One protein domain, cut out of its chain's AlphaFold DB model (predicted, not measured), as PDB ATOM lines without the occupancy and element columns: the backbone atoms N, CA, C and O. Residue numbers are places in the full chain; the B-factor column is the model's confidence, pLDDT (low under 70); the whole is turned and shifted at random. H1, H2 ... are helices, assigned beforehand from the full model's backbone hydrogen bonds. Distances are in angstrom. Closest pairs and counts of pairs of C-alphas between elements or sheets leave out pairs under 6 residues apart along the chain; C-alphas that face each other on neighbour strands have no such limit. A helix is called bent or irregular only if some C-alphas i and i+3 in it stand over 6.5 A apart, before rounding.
ATOM      1  N   VAL A   2      92.015 117.581 183.532       88.75
ATOM      2  CA  VAL A   2      91.567 117.467 182.118       88.75
ATOM      3  C   VAL A   2      92.671 117.030 181.142       88.75
ATOM      4  O   VAL A   2      92.453 116.121 180.351       88.75
ATOM      5  N   ARG A   3      93.888 117.589 181.250       87.44
ATOM      6  CA  ARG A   3      95.040 117.189 180.413       87.44
ATOM      7  C   ARG A   3      95.397 115.696 180.497       87.44
ATOM      8  O   ARG A   3      95.709 115.085 179.484       87.44
ATOM      9  N   PHE A   4      95.337 115.109 181.691       92.88
ATOM     10  CA  PHE A   4      95.709 113.712 181.916       92.88
ATOM     11  C   PHE A   4      94.582 112.772 181.505       92.88
ATOM     12  O   PHE A   4      94.847 111.745 180.895       92.88
ATOM     13  N   ALA A   5      93.327 113.160 181.753       94.00
ATOM     14  CA  ALA A   5      92.170 112.439 181.231       94.00
ATOM     15  C   ALA A   5      92.188 112.402 179.692       94.00
ATOM     16  O   ALA A   5      92.025 111.339 179.104       94.00
ATOM     17  N   GLY A   6      92.476 113.538 179.045       90.81
ATOM     18  CA  GLY A   6      92.646 113.608 177.594       90.81
ATOM     19  C   GLY A   6      93.776 112.708 177.089       90.81
ATOM     20  O   GLY A   6      93.572 111.963 176.137       90.81
ATOM     21  N   ALA A   7      94.934 112.714 177.757       91.50
ATOM     22  CA  ALA A   7      96.051 111.835 177.411       91.50
ATOM     23  C   ALA A   7      95.707 110.344 177.569       91.50
ATOM     24  O   ALA A   7      96.071 109.543 176.714       91.50
ATOM     25  N   LEU A   8      94.977 109.967 178.626       94.62
ATOM     26  CA  LEU A   8      94.514 108.592 178.826       94.62
ATOM     27  C   LEU A   8      93.559 108.163 177.713       94.62
ATOM     28  O   LEU A   8      93.792 107.136 177.088       94.62
ATOM     29  N   ILE A   9      92.539 108.972 177.414       92.94
ATOM     30  CA  ILE A   9      91.580 108.682 176.339       92.94
ATOM     31  C   ILE A   9      92.308 108.550 175.000       92.94
ATOM     32  O   ILE A   9      92.096 107.578 174.277       92.94
ATOM     33  N   PHE A  10      93.194 109.497 174.690       90.19
ATOM     34  CA  PHE A  10      93.977 109.482 173.460       90.19
ATOM     35  C   PHE A  10      94.825 108.211 173.341       90.19
ATOM     36  O   PHE A  10      94.792 107.558 172.303       90.19
ATOM     37  N   SER A  11      95.529 107.817 174.402       92.06
ATOM     38  CA  SER A  11      96.368 106.615 174.401       92.06
ATOM     39  C   SER A  11      95.553 105.326 174.333       92.06
ATOM     40  O   SER A  11      95.901 104.430 173.566       92.06
ATOM     41  N   THR A  12      94.457 105.223 175.091       93.06
ATOM     42  CA  THR A  12      93.581 104.045 175.061       93.06
ATOM     43  C   THR A  12      92.981 103.859 173.673       93.06
ATOM     44  O   THR A  12      93.076 102.773 173.113       93.06
ATOM     45  N   VAL A  13      92.413 104.913 173.082       92.12
ATOM     46  CA  VAL A  13      91.816 104.838 171.740       92.12
ATOM     47  C   VAL A  13      92.892 104.638 170.672       92.12
ATOM     48  O   VAL A  13      92.736 103.790 169.797       92.12
ATOM     49  N   GLY A  14      94.004 105.369 170.759       89.81
ATOM     50  CA  GLY A  14      95.121 105.268 169.821       89.81
ATOM     51  C   GLY A  14      95.752 103.875 169.793       89.81
ATOM     52  O   GLY A  14      96.072 103.378 168.717       89.81
ATOM     53  N   GLY A  15      95.853 103.205 170.945       89.50
ATOM     54  CA  GLY A  15      96.367 101.836 171.043       89.50
ATOM     55  C   GLY A  15      95.481 100.782 170.368       89.50
ATOM     56  O   GLY A  15      95.992  99.765 169.902       89.50
ATOM     57  N   LEU A  16      94.172 101.031 170.244       93.44
ATOM     58  CA  LEU A  16      93.244 100.118 169.562       93.44
ATOM     59  C   LEU A  16      93.399 100.148 168.033       93.44
ATOM     60  O   LEU A  16      93.065  99.169 167.367       93.44
ATOM     61  N   VAL A  17      93.916 101.247 167.472       92.38
ATOM     62  CA  VAL A  17      94.047 101.447 166.019       92.38
ATOM     63  C   VAL A  17      94.928 100.383 165.349       92.38
ATOM     64  O   VAL A  17      94.422  99.703 164.453       92.38
ATOM     65  N   PRO A  18      96.201 100.172 165.748       91.31
ATOM     66  CA  PRO A  18      97.026  99.137 165.130       91.31
ATOM     67  C   PRO A  18      96.422  97.745 165.338       91.31
ATOM     68  O   PRO A  18      96.366  96.972 164.385       91.31
ATOM     69  N   GLY A  19      95.892  97.446 166.531       91.81
ATOM     70  CA  GLY A  19      95.241  96.164 166.814       91.81
ATOM     71  C   GLY A  19      94.092  95.858 165.848       91.81
ATOM     72  O   GLY A  19      94.037  94.767 165.286       91.81
ATOM     73  N   GLY A  20      93.224  96.840 165.584       93.25
ATOM     74  CA  GLY A  20      92.132  96.701 164.620       93.25
ATOM     75  C   GLY A  20      92.617  96.531 163.178       93.25
ATOM     76  O   GLY A  20      92.130  95.655 162.468       93.25
ATOM     77  N   ILE A  21      93.600  97.327 162.743       93.06
ATOM     78  CA  ILE A  21      94.132  97.256 161.374       93.06
ATOM     79  C   ILE A  21      94.824  95.910 161.118       93.06
ATOM     80  O   ILE A  21      94.549  95.270 160.105       93.06
ATOM     81  N   PHE A  22      95.679  95.447 162.037       94.19
ATOM     82  CA  PHE A  22      96.363  94.158 161.892       94.19
ATOM     83  C   PHE A  22      95.391  92.976 161.965       94.19
ATOM     84  O   PHE A  22      95.551  92.028 161.199       94.19
ATOM     85  N   ALA A  23      94.354  93.041 162.807       94.00
ATOM     86  CA  ALA A  23      93.317  92.008 162.858       94.00
ATOM     87  C   ALA A  23      92.499  91.918 161.555       94.00
ATOM     88  O   ALA A  23      92.048  90.838 161.181       94.00
ATOM     89  N   LEU A  24      92.325  93.039 160.848       93.56
ATOM     90  CA  LEU A  24      91.618  93.095 159.566       93.56
ATOM     91  C   LEU A  24      92.513  92.800 158.354       93.56
ATOM     92  O   LEU A  24      92.000  92.563 157.264       93.56
ATOM     93  N   ALA A  25      93.839  92.804 158.502       94.44
ATOM     94  CA  ALA A  25      94.741  92.613 157.368       94.44
ATOM     95  C   ALA A  25      94.520  91.272 156.635       94.44
ATOM     96  O   ALA A  25      94.420  91.305 155.409       94.44
ATOM     97  N   PRO A  26      94.356  90.116 157.315       93.88
ATOM     98  CA  PRO A  26      94.071  88.850 156.636       93.88
ATOM     99  C   PRO A  26      92.689  88.804 155.979       93.88
ATOM    100  O   PRO A  26      92.514  88.123 154.976       93.88
ATOM    101  N   THR A  27      91.705  89.517 156.539       92.12
ATOM    102  CA  THR A  27      90.315  89.484 156.054       92.12
ATOM    103  C   THR A  27      90.090  90.405 154.858       92.12
ATOM    104  O   THR A  27      89.205  90.148 154.047       92.12
ATOM    105  N   LEU A  28      90.881  91.476 154.748       90.88
ATOM    106  CA  LEU A  28      90.801  92.457 153.666       90.88
ATOM    107  C   LEU A  28      91.897  92.285 152.605       90.88
ATOM    108  O   LEU A  28      91.853  92.969 151.580       90.88
ATOM    109  N   ALA A  29      92.879  91.408 152.827       93.75
ATOM    110  CA  ALA A  29      93.866  91.075 151.809       93.75
ATOM    111  C   ALA A  29      93.173  90.457 150.573       93.75
ATOM    112  O   ALA A  29      92.301  89.603 150.734       93.75
ATOM    113  N   PRO A  30      93.563  90.834 149.339       92.19
ATOM    114  CA  PRO A  30      92.979  90.277 148.111       92.19
ATOM    115  C   PRO A  30      93.080  88.748 147.975       92.19
ATOM    116  O   PRO A  30      92.300  88.141 147.247       92.19
ATOM    117  N   GLY A  31      94.046  88.134 148.656       92.75
ATOM    118  CA  GLY A  31      94.221  86.688 148.750       92.75
ATOM    119  C   GLY A  31      95.309  86.322 149.759       92.75
ATOM    120  O   GLY A  31      96.099  87.179 150.168       92.75
ATOM    121  N   GLU A  32      95.384  85.047 150.141       92.56
ATOM    122  CA  GLU A  32      96.286  84.566 151.203       92.56
ATOM    123  C   GLU A  32      97.764  84.895 150.944       92.56
ATOM    124  O   GLU A  32      98.480  85.324 151.848       92.56
ATOM    125  N   SER A  33      98.211  84.800 149.688       95.06
ATOM    126  CA  SER A  33      99.587  85.125 149.289       95.06
ATOM    127  C   SER A  33      99.941  86.610 149.428       95.06
ATOM    128  O   SER A  33     101.119  86.957 149.479       95.06
ATOM    129  N   THR A  34      98.941  87.493 149.510       95.75
ATOM    130  CA  THR A  34      99.131  88.951 149.591       95.75
ATOM    131  C   THR A  34      99.049  89.499 151.012       95.75
ATOM    132  O   THR A  34      99.335  90.677 151.212       95.75
ATOM    133  N   ILE A  35      98.728  88.669 152.014       96.19
ATOM    134  CA  ILE A  35      98.604  89.102 153.417       96.19
ATOM    135  C   ILE A  35      99.906  89.750 153.906       96.19
ATOM    136  O   ILE A  35      99.875  90.822 154.513       96.19
ATOM    137  N   SER A  36     101.060  89.145 153.603       96.00
ATOM    138  CA  SER A  36     102.370  89.690 153.981       96.00
ATOM    139  C   SER A  36     102.643  91.042 153.317       96.00
ATOM    140  O   SER A  36     103.143  91.958 153.965       96.00
ATOM    141  N   THR A  37     102.255  91.202 152.049       96.38
ATOM    142  CA  THR A  37     102.351  92.471 151.321       96.38
ATOM    143  C   THR A  37     101.424  93.530 151.921       96.38
ATOM    144  O   THR A  37     101.859  94.661 152.126       96.38
ATOM    145  N   THR A  38     100.182  93.179 152.270       96.44
ATOM    146  CA  THR A  38      99.228  94.075 152.944       96.44
ATOM    147  C   THR A  38      99.773  94.556 154.288       96.44
ATOM    148  O   THR A  38      99.769  95.754 154.564       96.44
ATOM    149  N   VAL A  39     100.311  93.642 155.100       96.50
ATOM    150  CA  VAL A  39     100.977  93.965 156.371       96.50
ATOM    151  C   VAL A  39     102.209  94.848 156.149       96.50
ATOM    152  O   VAL A  39     102.398  95.828 156.869       96.50
ATOM    153  N   GLY A  40     103.008  94.562 155.119       96.94
ATOM    154  CA  GLY A  40     104.146  95.391 154.724       96.94
ATOM    155  C   GLY A  40     103.736  96.832 154.415       96.94
ATOM    156  O   GLY A  40     104.351  97.766 154.926       96.94
ATOM    157  N   TRP A  41     102.651  97.024 153.661       96.38
ATOM    158  CA  TRP A  41     102.092  98.350 153.381       96.38
ATOM    159  C   TRP A  41     101.595  99.063 154.638       96.38
ATOM    160  O   TRP A  41     101.895 100.244 154.822       96.38
ATOM    161  N   ILE A  42     100.882  98.358 155.524       96.44
ATOM    162  CA  ILE A  42     100.449  98.901 156.822       96.44
ATOM    163  C   ILE A  42     101.662  99.435 157.597       96.44
ATOM    164  O   ILE A  42     101.628 100.557 158.115       96.44
ATOM    165  N   GLN A  43     102.755  98.669 157.638       96.44
ATOM    166  CA  GLN A  43     103.959  99.062 158.357       96.44
ATOM    167  C   GLN A  43     104.701 100.220 157.680       96.44
ATOM    168  O   GLN A  43     105.143 101.131 158.374       96.44
ATOM    169  N   GLN A  44     104.817 100.232 156.348       97.44
ATOM    170  CA  GLN A  44     105.467 101.324 155.615       97.44
ATOM    171  C   GLN A  44     104.776 102.664 155.870       97.44
ATOM    172  O   GLN A  44     105.443 103.645 156.200       97.44
ATOM    173  N   TRP A  45     103.443 102.698 155.802       95.69
ATOM    174  CA  TRP A  45     102.676 103.904 156.117       95.69
ATOM    175  C   TRP A  45     102.775 104.294 157.592       95.69
ATOM    176  O   TRP A  45     102.901 105.480 157.906       95.69
ATOM    177  N   SER A  46     102.789 103.314 158.499       94.19
ATOM    178  CA  SER A  46     102.980 103.563 159.933       94.19
ATOM    179  C   SER A  46     104.341 104.200 160.219       94.19
ATOM    180  O   SER A  46     104.423 105.194 160.942       94.19
ATOM    181  N   SER A  47     105.405 103.670 159.615       96.06
ATOM    182  CA  SER A  47     106.757 104.216 159.730       96.06
ATOM    183  C   SER A  47     106.857 105.603 159.096       96.06
ATOM    184  O   SER A  47     107.434 106.503 159.701       96.06
ATOM    185  N   ALA A  48     106.243 105.818 157.927       96.94
ATOM    186  CA  ALA A  48     106.204 107.130 157.284       96.94
ATOM    187  C   ALA A  48     105.564 108.189 158.197       96.94
ATOM    188  O   ALA A  48     106.120 109.273 158.360       96.94
ATOM    189  N   GLY A  49     104.448 107.861 158.859       93.56
ATOM    190  CA  GLY A  49     103.808 108.745 159.833       93.56
ATOM    191  C   GLY A  49     104.677 109.031 161.063       93.56
ATOM    192  O   GLY A  49     104.764 110.179 161.491       93.56
ATOM    193  N   GLN A  50     105.363 108.020 161.608       94.38
ATOM    194  CA  GLN A  50     106.261 108.192 162.761       94.38
ATOM    195  C   GLN A  50     107.481 109.061 162.437       94.38
ATOM    196  O   GLN A  50     107.921 109.836 163.283       94.38
ATOM    197  N   VAL A  51     108.003 108.960 161.213       96.75
ATOM    198  CA  VAL A  51     109.137 109.768 160.750       96.75
ATOM    199  C   VAL A  51     108.697 111.187 160.391       96.75
ATOM    200  O   VAL A  51     109.370 112.139 160.770       96.75
ATOM    201  N   ALA A  52     107.574 111.353 159.685       96.44
ATOM    202  CA  ALA A  52     107.103 112.659 159.221       96.44
ATOM    203  C   ALA A  52     106.379 113.473 160.307       96.44
ATOM    204  O   ALA A  52     106.417 114.703 160.278       96.44
ATOM    205  N   GLY A  53     105.741 112.811 161.275       93.94
ATOM    206  CA  GLY A  53     104.941 113.450 162.319       93.94
ATOM    207  C   GLY A  53     105.714 114.498 163.129       93.94
ATOM    208  O   GLY A  53     105.308 115.661 163.123       93.94
ATOM    209  N   PRO A  54     106.832 114.144 163.796       93.75
ATOM    210  CA  PRO A  54     107.591 115.098 164.602       93.75
ATOM    211  C   PRO A  54     108.136 116.295 163.799       93.75
ATOM    212  O   PRO A  54     107.928 117.421 164.254       93.75
ATOM    213  N   PRO A  55     108.747 116.123 162.604       95.44
ATOM    214  CA  PRO A  55     109.153 117.248 161.757       95.44
ATOM    215  C   PRO A  55     107.998 118.172 161.354       95.44
ATOM    216  O   PRO A  55     108.144 119.391 161.432       95.44
ATOM    217  N   VAL A  56     106.843 117.619 160.969       95.81
ATOM    218  CA  VAL A  56     105.664 118.418 160.595       95.81
ATOM    219  C   VAL A  56     105.144 119.216 161.791       95.81
ATOM    220  O   VAL A  56     104.891 120.412 161.667       95.81
ATOM    221  N   VAL A  57     105.035 118.591 162.967       95.69
ATOM    222  CA  VAL A  57     104.600 119.280 164.192       95.69
ATOM    223  C   VAL A  57     105.590 120.369 164.599       95.69
ATOM    224  O   VAL A  57     105.165 121.468 164.957       95.69
ATOM    225  N   ALA A  58     106.894 120.095 164.525       95.31
ATOM    226  CA  ALA A  58     107.929 121.076 164.833       95.31
ATOM    227  C   ALA A  58     107.873 122.277 163.878       95.31
ATOM    228  O   ALA A  58     107.963 123.417 164.329       95.31
ATOM    229  N   TRP A  59     107.660 122.034 162.582       95.69
ATOM    230  CA  TRP A  59     107.478 123.089 161.586       95.69
ATOM    231  C   TRP A  59     106.227 123.944 161.850       95.69
ATOM    232  O   TRP A  59     106.284 125.168 161.770       95.69
ATOM    233  N   ILE A  60     105.108 123.328 162.242       94.81
ATOM    234  CA  ILE A  60     103.896 124.063 162.644       94.81
ATOM    235  C   ILE A  60     104.165 124.912 163.894       94.81
ATOM    236  O   ILE A  60     103.742 126.067 163.962       94.81
ATOM    237  N   ALA A  61     104.882 124.360 164.876       96.00
ATOM    238  CA  ALA A  61     105.212 125.069 166.106       96.00
ATOM    239  C   ALA A  61     106.122 126.281 165.848       96.00
ATOM    240  O   ALA A  61     105.903 127.343 166.432       96.00
ATOM    241  N   THR A  62     107.109 126.159 164.954       95.56
ATOM    242  CA  THR A  62     107.977 127.286 164.584       95.56
ATOM    243  C   THR A  62     107.215 128.351 163.797       95.56
ATOM    244  O   THR A  62     107.383 129.536 164.076       95.56
ATOM    245  N   ALA A  63     106.320 127.953 162.886       94.00
ATOM    246  CA  ALA A  63     105.497 128.878 162.107       94.00
ATOM    247  C   ALA A  63     104.494 129.674 162.964       94.00
ATOM    248  O   ALA A  63     104.255 130.850 162.700       94.00
ATOM    249  N   LEU A  64     103.915 129.055 164.000       93.25
ATOM    250  CA  LEU A  64     102.934 129.682 164.899       93.25
ATOM    251  C   LEU A  64     103.567 130.334 166.142       93.25
ATOM    252  O   LEU A  64     102.848 130.792 167.033       93.25
ATOM    253  N   GLY A  65     104.902 130.361 166.224       91.94
ATOM    254  CA  GLY A  65     105.637 130.985 167.324       91.94
ATOM    255  C   GLY A  65     105.497 130.271 168.673       91.94
ATOM    256  O   GLY A  65     105.679 130.902 169.712       91.94
ATOM    257  N   GLY A  66     105.157 128.978 168.689       92.81
ATOM    258  CA  GLY A  66     105.084 128.188 169.918       92.81
ATOM    259  C   GLY A  66     104.344 126.852 169.794       92.81
ATOM    260  O   GLY A  66     103.813 126.482 168.750       92.81
ATOM    261  N   TRP A  67     104.302 126.106 170.901       94.38
ATOM    262  CA  TRP A  67     103.770 124.735 170.970       94.38
ATOM    263  C   TRP A  67     102.293 124.654 171.379       94.38
ATOM    264  O   TRP A  67     101.707 123.575 171.392       94.38
ATOM    265  N   GLN A  68     101.671 125.784 171.712       92.25
ATOM    266  CA  GLN A  68     100.321 125.851 172.277       92.25
ATOM    267  C   GLN A  68      99.222 125.287 171.364       92.25
ATOM    268  O   GLN A  68      98.155 124.948 171.864       92.25
ATOM    269  N   TRP A  69      99.473 125.162 170.055       88.81
ATOM    270  CA  TRP A  69      98.509 124.665 169.065       88.81
ATOM    271  C   TRP A  69      98.821 123.265 168.523       88.81
ATOM    272  O   TRP A  69      98.055 122.734 167.723       88.81
ATOM    273  N   THR A  70      99.901 122.614 168.960       90.81
ATOM    274  CA  THR A  70     100.292 121.304 168.404       90.81
ATOM    275  C   THR A  70      99.304 120.191 168.742       90.81
ATOM    276  O   THR A  70      99.116 119.272 167.948       90.81
ATOM    277  N   TRP A  71      98.578 120.308 169.857       89.56
ATOM    278  CA  TRP A  71      97.478 119.395 170.180       89.56
ATOM    279  C   TRP A  71      96.334 119.470 169.154       89.56
ATOM    280  O   TRP A  71      95.676 118.458 168.908       89.56
ATOM    281  N   ALA A  72      96.110 120.631 168.526       92.19
ATOM    282  CA  ALA A  72      95.081 120.799 167.504       92.19
ATOM    283  C   ALA A  72      95.440 120.031 166.225       92.19
ATOM    284  O   ALA A  72      94.556 119.466 165.587       92.19
ATOM    285  N   PHE A  73      96.734 119.933 165.896       90.88
ATOM    286  CA  PHE A  73      97.211 119.071 164.815       90.88
ATOM    287  C   PHE A  73      96.908 117.595 165.102       90.88
ATOM    288  O   PHE A  73      96.298 116.925 164.272       90.88
ATOM    289  N   SER A  74      97.243 117.096 166.297       90.56
ATOM    290  CA  SER A  74      96.916 115.716 166.687       90.56
ATOM    291  C   SER A  74      95.409 115.453 166.646       90.56
ATOM    292  O   SER A  74      94.978 114.428 166.121       90.56
ATOM    293  N   LEU A  75      94.600 116.398 167.136       91.94
ATOM    294  CA  LEU A  75      93.143 116.300 167.085       91.94
ATOM    295  C   LEU A  75      92.625 116.264 165.639       91.94
ATOM    296  O   LEU A  75      91.770 115.437 165.323       91.94
ATOM    297  N   ALA A  76      93.164 117.104 164.752       94.25
ATOM    298  CA  ALA A  76      92.816 117.102 163.334       94.25
ATOM    299  C   ALA A  76      93.157 115.760 162.666       94.25
ATOM    300  O   ALA A  76      92.323 115.212 161.944       94.25
ATOM    301  N   CYS A  77      94.327 115.181 162.960       93.00
ATOM    302  CA  CYS A  77      94.697 113.844 162.490       93.00
ATOM    303  C   CYS A  77      93.734 112.762 163.003       93.00
ATOM    304  O   CYS A  77      93.317 111.906 162.224       93.00
ATOM    305  N   CYS A  78      93.335 112.812 164.280       92.62
ATOM    306  CA  CYS A  78      92.346 111.886 164.838       92.62
ATOM    307  C   CYS A  78      90.994 111.991 164.127       92.62
ATOM    308  O   CYS A  78      90.419 110.970 163.751       92.62
ATOM    309  N   VAL A  79      90.495 113.212 163.913       95.38
ATOM    310  CA  VAL A  79      89.229 113.449 163.207       95.38
ATOM    311  C   VAL A  79      89.317 112.949 161.765       95.38
ATOM    312  O   VAL A  79      88.429 112.224 161.319       95.38
ATOM    313  N   ALA A  80      90.399 113.265 161.048       95.62
ATOM    314  CA  ALA A  80      90.615 112.791 159.684       95.62
ATOM    315  C   ALA A  80      90.653 111.254 159.610       95.62
ATOM    316  O   ALA A  80      89.963 110.662 158.779       95.62
ATOM    317  N   GLY A  81      91.389 110.600 160.515       93.50
ATOM    318  CA  GLY A  81      91.451 109.140 160.605       93.50
ATOM    319  C   GLY A  81      90.091 108.506 160.909       93.50
ATOM    320  O   GLY A  81      89.697 107.551 160.241       93.50
ATOM    321  N   ALA A  82      89.333 109.068 161.854       94.12
ATOM    322  CA  ALA A  82      87.990 108.596 162.190       94.12
ATOM    323  C   ALA A  82      87.015 108.731 161.008       94.12
ATOM    324  O   ALA A  82      86.249 107.807 160.725       94.12
ATOM    325  N   LEU A  83      87.068 109.853 160.279       96.94
ATOM    326  CA  LEU A  83      86.262 110.069 159.077       96.94
ATOM    327  C   LEU A  83      86.623 109.071 157.971       96.94
ATOM    328  O   LEU A  83      85.722 108.463 157.392       96.94
ATOM    329  N   LEU A  84      87.916 108.866 157.699       94.88
ATOM    330  CA  LEU A  84      88.375 107.888 156.710       94.88
ATOM    331  C   LEU A  84      87.920 106.471 157.077       94.88
ATOM    332  O   LEU A  84      87.315 105.795 156.245       94.88
ATOM    333  N   ALA A  85      88.108 106.057 158.333       93.44
ATOM    334  CA  ALA A  85      87.664 104.754 158.821       93.44
ATOM    335  C   ALA A  85      86.142 104.571 158.680       93.44
ATOM    336  O   ALA A  85      85.683 103.531 158.206       93.44
ATOM    337  N   ALA A  86      85.348 105.594 159.014       95.00
ATOM    338  CA  ALA A  86      83.895 105.550 158.861       95.00
ATOM    339  C   ALA A  86      83.467 105.407 157.390       95.00
ATOM    340  O   ALA A  86      82.571 104.615 157.082       95.00
ATOM    341  N   ARG A  87      84.119 106.136 156.473       96.31
ATOM    342  CA  ARG A  87      83.838 106.079 155.028       96.31
ATOM    343  C   ARG A  87      84.239 104.736 154.424       96.31
ATOM    344  O   ARG A  87      83.441 104.150 153.697       96.31
ATOM    345  N   MET A  88      85.417 104.219 154.774       93.19
ATOM    346  CA  MET A  88      85.867 102.892 154.343       93.19
ATOM    347  C   MET A  88      84.955 101.791 154.893       93.19
ATOM    348  O   MET A  88      84.526 100.920 154.141       93.19
ATOM    349  N   GLY A  89      84.574 101.865 156.170       92.75
ATOM    350  CA  GLY A  89      83.639 100.914 156.771       92.75
ATOM    351  C   GLY A  89      82.263 100.933 156.102       92.75
ATOM    352  O   GLY A  89      81.678  99.879 155.866       92.75
ATOM    353  N   ALA A  90      81.748 102.115 155.747       93.25
ATOM    354  CA  ALA A  90      80.504 102.235 154.989       93.25
ATOM    355  C   ALA A  90      80.624 101.626 153.581       93.25
ATOM    356  O   ALA A  90      79.728 100.899 153.157       93.25
ATOM    357  N   PHE A  91      81.743 101.868 152.894       91.69
ATOM    358  CA  PHE A  91      82.020 101.303 151.573       91.69
ATOM    359  C   PHE A  91      82.089  99.770 151.598       91.69
ATOM    360  O   PHE A  91      81.432  99.111 150.793       91.69
ATOM    361  N   VAL A  92      82.822  99.193 152.556       89.75
ATOM    362  CA  VAL A  92      82.940  97.734 152.713       89.75
ATOM    363  C   VAL A  92      81.578  97.105 153.019       89.75
ATOM    364  O   VAL A  92      81.207  96.122 152.381       89.75
ATOM    365  N   ARG A  93      80.783  97.698 153.922       90.44
ATOM    366  CA  ARG A  93      79.423  97.208 154.213       90.44
ATOM    367  C   ARG A  93      78.514  97.240 152.982       90.44
ATOM    368  O   ARG A  93      77.809  96.269 152.736       90.44
ATOM    369  N   ALA A  94      78.566  98.311 152.190       91.06
ATOM    370  CA  ALA A  94      77.780  98.428 150.962       91.06
ATOM    371  C   ALA A  94      78.187  97.402 149.887       91.06
ATOM    372  O   ALA A  94      77.346  96.952 149.108       91.06
ATOM    373  N   ARG A  95      79.472  97.019 149.842       86.06
ATOM    374  CA  ARG A  95      79.986  95.975 148.944       86.06
ATOM    375  C   ARG A  95      79.482  94.586 149.334       86.06
ATOM    376  O   ARG A  95      79.197  93.814 148.433       86.06
ATOM    377  N   LEU A  96      79.381  94.296 150.633       80.38
ATOM    378  CA  LEU A  96      78.911  93.008 151.164       80.38
ATOM    379  C   LEU A  96      77.391  92.819 151.051       80.38
ATOM    380  O   LEU A  96      76.918  91.691 151.062       80.38
ATOM    381  N   SER A  97      76.621  93.907 150.956       79.31
ATOM    382  CA  SER A  97      75.167  93.858 150.740       79.31
ATOM    383  C   SER A  97      74.746  93.666 149.275       79.31
ATOM    384  O   SER A  97      73.552  93.692 148.989       79.31
ATOM    385  N   ARG A  98      75.702  93.554 148.346       61.44
ATOM    386  CA  ARG A  98      75.477  93.276 146.922       61.44
ATOM    387  C   ARG A  98      75.957  91.875 146.593       61.44
ATOM    388  O   ARG A  98      75.279  91.234 145.769       61.44
TER     389      ARG A  98
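AT A GLANCE: This is residues 2 to 98 of the 98 residues of an uncharacterized protein of bacterium ADurb.BinA028 (UniProt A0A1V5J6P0). Three long helices fold back and forth as a loose, open three-helix zigzag: H2 is the longest, and H1 and H3 fold back along it from its two ends. Each makes a helical hairpin with H2 that closes only near the link, and the three centres make a triangle. The printed part has 97 residues with three named helices, in the order H1, H2, H3, and no named strand; the class is all helix. The whole is loose, with a radius of gyration of the C-alphas of 16.7 A, and only just elongated, spanning 50 by 25 by 22 A.

IN THESE COORDINATES: H2, residues 32 to 63, is 46.6 A long from C-alpha 32 at (96.286, 84.566, 151.203) to C-alpha 63. It has a kink of 30 degrees near residue 53 and is irregular, with C-alphas 33 and 36 7.1 A apart. H1, residues 2 to 28, is 37.9 A long and begins with C-alpha 2 at (91.567, 117.467, 182.118). It has a kink of 28 degrees near residue 22 and is irregular, with C-alphas 23 and 26 7.0 A apart. H3, residues 70 to 96, is 39.4 A long and ends with C-alpha 96 at (78.911, 93.008, 151.164).

HOW THE PARTS SIT: H2 touches H1 with residues 32 to 42 alone, and H1 touches it with residues 21 to 26 alone; the closest C-alphas, of Pro 26 and Ile 35, are 5.6 A apart. They run opposite ways at a shallow tilt of 28 degrees. H2 touches H3 with residues 57 to 61 alone, and H3 touches it with residues 70 to 73 alone; the closest C-alphas, of Val 57 and Thr 70, are 6.4 A apart. They run opposite ways at a shallow tilt of 27 degrees. H1 and H3 are near each other, with 7 pairs of C-alphas within 10 A. Every O i to N i+4 pair is within hydrogen-bond range in H3, against 17 of 23 in H1 and 24 of 28 in H2.

THE WHOLE: The C-alphas farthest apart, of Gly 65 and Arg 98, are 52.4 A apart. The printed part has no cut; the link from H1 to H2 is tight and that from H2 to H3 is short. Residues 2 to 9, 47 to 52, 82 to 91 and 93 to 98 stand free. Mean pLDDT of the printed part is 92.9, and residue 98, the chain's last, is under 70.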